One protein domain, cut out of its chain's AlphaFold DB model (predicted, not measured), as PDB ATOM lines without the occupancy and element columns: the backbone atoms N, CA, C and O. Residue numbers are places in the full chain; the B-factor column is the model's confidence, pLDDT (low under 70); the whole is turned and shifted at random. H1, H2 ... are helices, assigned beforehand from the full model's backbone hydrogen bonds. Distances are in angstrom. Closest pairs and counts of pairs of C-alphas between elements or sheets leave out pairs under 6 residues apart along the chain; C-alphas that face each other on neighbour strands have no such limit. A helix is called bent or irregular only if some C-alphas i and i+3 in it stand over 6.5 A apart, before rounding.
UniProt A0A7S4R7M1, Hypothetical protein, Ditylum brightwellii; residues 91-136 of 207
ATOM      1  N   ILE A  91      -8.437 -40.071  46.772       53.00
ATOM      2  CA  ILE A  91      -9.817 -39.637  47.058       53.00
ATOM      3  C   ILE A  91      -9.819 -38.526  48.131       53.00
ATOM      4  O   ILE A  91     -10.745 -38.407  48.926       53.00
ATOM      5  N   LEU A  92      -8.798 -37.670  48.188       60.12
ATOM      6  CA  LEU A  92      -8.950 -36.385  48.874       60.12
ATOM      7  C   LEU A  92      -9.360 -35.336  47.845       60.12
ATOM      8  O   LEU A  92      -8.564 -34.879  47.025       60.12
ATOM      9  N   ASN A  93     -10.639 -34.955  47.902       61.50
ATOM     10  CA  ASN A  93     -11.223 -33.889  47.080       61.50
ATOM     11  C   ASN A  93     -10.376 -32.599  47.105       61.50
ATOM     12  O   ASN A  93     -10.338 -31.879  46.109       61.50
ATOM     13  N   ASP A  94      -9.656 -32.354  48.201       65.56
ATOM     14  CA  ASP A  94      -8.800 -31.183  48.396       65.56
ATOM     15  C   ASP A  94      -7.540 -31.200  47.512       65.56
ATOM     16  O   ASP A  94      -7.128 -30.159  47.004       65.56
ATOM     17  N   GLU A  95      -6.936 -32.364  47.254       62.94
ATOM     18  CA  GLU A  95      -5.797 -32.461  46.329       62.94
ATOM     19  C   GLU A  95      -6.252 -32.385  44.873       62.94
ATOM     20  O   GLU A  95      -5.593 -31.743  44.051       62.94
ATOM     21  N   LYS A  96      -7.433 -32.939  44.566       64.00
ATOM     22  CA  LYS A  96      -8.083 -32.762  43.259       64.00
ATOM     23  C   LYS A  96      -8.373 -31.294  42.953       64.00
ATOM     24  O   LYS A  96      -8.196 -30.870  41.812       64.00
ATOM     25  N   ALA A  97      -8.762 -30.511  43.961       69.06
ATOM     26  CA  ALA A  97      -8.975 -29.071  43.820       69.06
ATOM     27  C   ALA A  97      -7.683 -28.302  43.480       69.06
ATOM     28  O   ALA A  97      -7.752 -27.237  42.869       69.06
ATOM     29  N   ASN A  98      -6.514 -28.853  43.822       73.25
ATOM     30  CA  ASN A  98      -5.204 -28.255  43.547       73.25
ATOM     31  C   ASN A  98      -4.581 -28.706  42.213       73.25
ATOM     32  O   ASN A  98      -3.472 -28.277  41.872       73.25
ATOM     33  N   LEU A  99      -5.257 -29.559  41.437       74.06
ATOM     34  CA  LEU A  99      -4.772 -29.938  40.113       74.06
ATOM     35  C   LEU A  99      -4.809 -28.738  39.165       74.06
ATOM     36  O   LEU A  99      -5.776 -27.985  39.099       74.06
ATOM     37  N   TRP A 100      -3.752 -28.599  38.363       77.88
ATOM     38  CA  TRP A 100      -3.651 -27.524  37.371       77.88
ATOM     39  C   TRP A 100      -4.699 -27.635  36.256       77.88
ATOM     40  O   TRP A 100      -4.966 -26.650  35.573       77.88
ATOM     41  N   TYR A 101      -5.279 -28.822  36.057       80.25
ATOM     42  CA  TYR A 101      -6.268 -29.088  35.019       80.25
ATOM     43  C   TYR A 101      -7.446 -29.865  35.586       80.25
ATOM     44  O   TYR A 101      -7.265 -30.838  36.315       80.25
ATOM     45  N   MET A 102      -8.650 -29.469  35.178       85.69
ATOM     46  CA  MET A 102      -9.854 -30.260  35.411       85.69
ATOM     47  C   MET A 102      -9.866 -31.484  34.489       85.69
ATOM     48  O   MET A 102      -9.294 -31.452  33.395       85.69
ATOM     49  N   ASP A 103     -10.593 -32.538  34.869       83.62
ATOM     50  CA  ASP A 103     -10.710 -33.765  34.061       83.62
ATOM     51  C   ASP A 103     -11.160 -33.472  32.621       83.62
ATOM     52  O   ASP A 103     -10.655 -34.051  31.657       83.62
ATOM     53  N   GLN A 104     -12.073 -32.510  32.450       91.12
ATOM     54  CA  GLN A 104     -12.542 -32.083  31.131       91.12
ATOM     55  C   GLN A 104     -11.422 -31.467  30.284       91.12
ATOM     56  O   GLN A 104     -11.336 -31.736  29.082       91.12
ATOM     57  N   ASP A 105     -10.550 -30.661  30.889       88.94
ATOM     58  CA  ASP A 105      -9.424 -30.044  30.190       88.94
ATOM     59  C   ASP A 105      -8.364 -31.080  29.850       88.94
ATOM     60  O   ASP A 105      -7.870 -31.102  28.719       88.94
ATOM     61  N   LEU A 106      -8.098 -32.018  30.761       86.81
ATOM     62  CA  LEU A 106      -7.224 -33.151  30.488       86.81
ATOM     63  C   LEU A 106      -7.735 -33.969  29.292       86.81
ATOM     64  O   LEU A 106      -6.965 -34.260  28.372       86.81
ATOM     65  N   MET A 107      -9.036 -34.275  29.236       88.25
ATOM     66  CA  MET A 107      -9.637 -34.968  28.089       88.25
ATOM     67  C   MET A 107      -9.493 -34.168  26.787       88.25
ATOM     68  O   MET A 107      -9.164 -34.739  25.740       88.25
ATOM     69  N   ARG A 108      -9.693 -32.844  26.826       92.00
ATOM     70  CA  ARG A 108      -9.506 -31.965  25.657       92.00
ATOM     71  C   ARG A 108      -8.056 -31.963  25.180       92.00
ATOM     72  O   ARG A 108      -7.818 -32.101  23.975       92.00
ATOM     73  N   ILE A 109      -7.098 -31.864  26.100       89.50
ATOM     74  CA  ILE A 109      -5.659 -31.912  25.813       89.50
ATOM     75  C   ILE A 109      -5.304 -33.256  25.176       89.50
ATOM     76  O   ILE A 109      -4.735 -33.290  24.082       89.50
ATOM     77  N   GLN A 110      -5.716 -34.368  25.789       89.62
ATOM     78  CA  GLN A 110      -5.477 -35.711  25.257       89.62
ATOM     79  C   GLN A 110      -6.076 -35.888  23.856       89.62
ATOM     80  O   GLN A 110      -5.430 -36.450  22.967       89.62
ATOM     81  N   HIS A 111      -7.291 -35.389  23.622       91.62
ATOM     82  CA  HIS A 111      -7.926 -35.441  22.304       91.62
ATOM     83  C   HIS A 111      -7.170 -34.611  21.261       91.62
ATOM     84  O   HIS A 111      -6.966 -35.066  20.132       91.62
ATOM     85  N   SER A 112      -6.708 -33.417  21.638       91.12
ATOM     86  CA  SER A 112      -5.885 -32.554  20.783       91.12
ATOM     87  C   SER A 112      -4.554 -33.219  20.412       91.12
ATOM     88  O   SER A 112      -4.177 -33.257  19.235       91.12
ATOM     89  N   ILE A 113      -3.888 -33.847  21.387       89.75
ATOM     90  CA  ILE A 113      -2.660 -34.624  21.173       89.75
ATOM     91  C   ILE A 113      -2.930 -35.780  20.207       89.75
ATOM     92  O   ILE A 113      -2.246 -35.898  19.189       89.75
ATOM     93  N   LYS A 114      -3.972 -36.590  20.443       89.06
ATOM     94  CA  LYS A 114      -4.344 -37.709  19.554       89.06
ATOM     95  C   LYS A 114      -4.603 -37.239  18.121       89.06
ATOM     96  O   LYS A 114      -4.126 -37.865  17.169       89.06
ATOM     97  N   LYS A 115      -5.319 -36.123  17.942       90.19
ATOM     98  CA  LYS A 115      -5.544 -35.517  16.618       90.19
ATOM     99  C   LYS A 115      -4.228 -35.109  15.958       90.19
ATOM    100  O   LYS A 115      -4.046 -35.383  14.769       90.19
ATOM    101  N   THR A 116      -3.329 -34.474  16.708       90.44
ATOM    102  CA  THR A 116      -2.007 -34.038  16.233       90.44
ATOM    103  C   THR A 116      -1.156 -35.226  15.801       90.44
ATOM    104  O   THR A 116      -0.724 -35.258  14.650       90.44
ATOM    105  N   LEU A 117      -1.051 -36.263  16.633       88.62
ATOM    106  CA  LEU A 117      -0.343 -37.503  16.305       88.62
ATOM    107  C   LEU A 117      -0.904 -38.185  15.053       88.62
ATOM    108  O   LEU A 117      -0.145 -38.622  14.188       88.62
ATOM    109  N   LYS A 118      -2.235 -38.228  14.900       87.81
ATOM    110  CA  LYS A 118      -2.877 -38.793  13.703       87.81
ATOM    111  C   LYS A 118      -2.492 -38.030  12.431       87.81
ATOM    112  O   LYS A 118      -2.255 -38.660  11.405       87.81
ATOM    113  N   ALA A 119      -2.409 -36.699  12.488       88.50
ATOM    114  CA  ALA A 119      -1.952 -35.894  11.353       88.50
ATOM    115  C   ALA A 119      -0.452 -36.075  11.078       88.50
ATOM    116  O   ALA A 119      -0.077 -36.231   9.918       88.50
ATOM    117  N   MET A 120       0.381 -36.135  12.124       87.19
ATOM    118  CA  MET A 120       1.826 -36.380  12.001       87.19
ATOM    119  C   MET A 120       2.132 -37.735  11.351       87.19
ATOM    120  O   MET A 120       3.041 -37.834  10.529       87.19
ATOM    121  N   ARG A 121       1.368 -38.783  11.684       84.56
ATOM    122  CA  ARG A 121       1.498 -40.113  11.062       84.56
ATOM    123  C   ARG A 121       1.087 -40.129   9.595       84.56
ATOM    124  O   ARG A 121       1.679 -40.847   8.804       84.56
ATOM    125  N   LYS A 122       0.081 -39.330   9.236       87.00
ATOM    126  CA  LYS A 122      -0.415 -39.203   7.859       87.00
ATOM    127  C   LYS A 122       0.357 -38.178   7.021       87.00
ATOM    128  O   LYS A 122      -0.062 -37.904   5.904       87.00
ATOM    129  N   ASN A 123       1.435 -37.592   7.552       82.94
ATOM    130  CA  ASN A 123       2.198 -36.514   6.910       82.94
ATOM    131  C   ASN A 123       1.318 -35.337   6.445       82.94
ATOM    132  O   ASN A 123       1.610 -34.685   5.448       82.94
ATOM    133  N   MET A 124       0.217 -35.077   7.154       85.19
ATOM    134  CA  MET A 124      -0.680 -33.963   6.847       85.19
ATOM    135  C   MET A 124      -0.054 -32.636   7.285       85.19
ATOM    136  O   MET A 124       0.827 -32.612   8.145       85.19
ATOM    137  N   ASN A 125      -0.540 -31.521   6.730       82.50
ATOM    138  CA  ASN A 125      -0.095 -30.192   7.142       82.50
ATOM    139  C   ASN A 125      -0.322 -30.002   8.655       82.50
ATOM    140  O   ASN A 125      -1.448 -30.095   9.151       82.50
ATOM    141  N   THR A 126       0.767 -29.766   9.384       82.19
ATOM    142  CA  THR A 126       0.782 -29.589  10.842       82.19
ATOM    143  C   THR A 126       1.104 -28.155  11.256       82.19
ATOM    144  O   THR A 126       1.217 -27.903  12.447       82.19
ATOM    145  N   ASN A 127       1.166 -27.196  10.324       82.94
ATOM    146  CA  ASN A 127       1.560 -25.805  10.602       82.94
ATOM    147  C   ASN A 127       0.675 -25.104  11.651       82.94
ATOM    148  O   ASN A 127       1.111 -24.157  12.290       82.94
ATOM    149  N   GLN A 128      -0.560 -25.576  11.845       85.44
ATOM    150  CA  GLN A 128      -1.496 -25.065  12.854       85.44
ATOM    151  C   GLN A 128      -1.461 -25.848  14.179       85.44
ATOM    152  O   GLN A 128      -2.341 -25.677  15.021       85.44
ATOM    153  N   ARG A 129      -0.512 -26.773  14.364       85.94
ATOM    154  CA  ARG A 129      -0.446 -27.659  15.532       85.94
ATOM    155  C   ARG A 129       0.943 -27.639  16.146       85.94
ATOM    156  O   ARG A 129       1.949 -27.674  15.445       85.94
ATOM    157  N   CYS A 130       0.994 -27.657  17.473       85.38
ATOM    158  CA  CYS A 130       2.250 -27.838  18.183       85.38
ATOM    159  C   CYS A 130       2.668 -29.311  18.093       85.38
ATOM    160  O   CYS A 130       2.095 -30.171  18.757       85.38
ATOM    161  N   ILE A 131       3.639 -29.604  17.229       88.50
ATOM    162  CA  ILE A 131       4.237 -30.943  17.092       88.50
ATOM    163  C   ILE A 131       5.406 -31.168  18.055       88.50
ATOM    164  O   ILE A 131       5.847 -32.303  18.234       88.50
ATOM    165  N   ARG A 132       5.919 -30.084  18.651       85.62
ATOM    166  CA  ARG A 132       7.088 -30.126  19.521       85.62
ATOM    167  C   ARG A 132       6.768 -30.911  20.789       85.62
ATOM    168  O   ARG A 132       5.770 -30.630  21.445       85.62
ATOM    169  N   GLY A 133       7.612 -31.880  21.127       82.56
ATOM    170  CA  GLY A 133       7.401 -32.792  22.253       82.56
ATOM    171  C   GLY A 133       6.524 -34.008  21.935       82.56
ATOM    172  O   GLY A 133       6.352 -34.854  22.803       82.56
ATOM    173  N   LEU A 134       5.989 -34.135  20.714       87.81
ATOM    174  CA  LEU A 134       5.196 -35.290  20.265       87.81
ATOM    175  C   LEU A 134       5.929 -36.149  19.218       87.81
ATOM    176  O   LEU A 134       5.376 -37.123  18.703       87.81
ATOM    177  N   GLU A 135       7.170 -35.803  18.881       85.69
ATOM    178  CA  GLU A 135       7.944 -36.411  17.794       85.69
ATOM    179  C   GLU A 135       8.208 -37.896  18.052       85.69
ATOM    180  O   GLU A 135       8.055 -38.723  17.153       85.69
ATOM    181  N   HIS A 136       8.534 -38.234  19.300       79.12
ATOM    182  CA  HIS A 136       8.799 -39.603  19.743       79.12
ATOM    183  C   HIS A 136       7.550 -40.497  19.676       79.12
ATOM    184  O   HIS A 136       7.652 -41.688  19.407       79.12
TER     185      HIS A 136
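Overview. This is residues 91 to 136 of the 207 residues of the protein "Hypothetical protein" of Ditylum brightwellii (UniProt A0A7S4R7M1). One long straight helix, H2, makes most of the length of this rod; the thin arm of residues 91 to 100, with the short helix H1, sticks out beyond its first end, and beyond its last end residues 122 to 136 loop round and fold back beside the later part of H2. The printed part has 46 residues with two named helices, H1 then H2, and no named strand; the class is all helix. It is only just extended, close to loose, with a radius of gyration of the C-alphas of 14.4 A. The C-alphas span 43 by 17 by 16 A.

Along the chain. H1 holds residues 93 to 97 and begins with C-alpha 93 at (-11.223, -33.889, 47.080). H2 holds residues 103 to 121 and measures 26.8 A from C-alpha 103 at (-10.710, -33.765, 34.061) to C-alpha 121 at (1.498, -40.113, 11.062). Residues 122 to 136 have no named element, and C-alpha 136 is at (8.799, -39.603, 19.743).

Arrangement. A tight link of 5 residues joins H1 to H2. The two helices are apart, with no C-alpha of the one within 8 A of the other. Residues 91 to 100, of which 93 to 97 belong to H1, stand free, and so do residues 102 to 108, of which 103 to 108 belong to H2. In H1 and H2 every O i to N i+4 pair is within hydrogen-bond range. Neither helix is bent.

Size, cuts and confidence. The C-alphas of Leu 92 and Asn 123, the two farthest apart, are 43.4 A apart. The printed part has no cut. The C-alphas of residues 122 to 136 lie 10 to 19 A from the mean of the C-alphas. The mean pLDDT of the printed part is 82.3, and residues 91 to 97 are under 70.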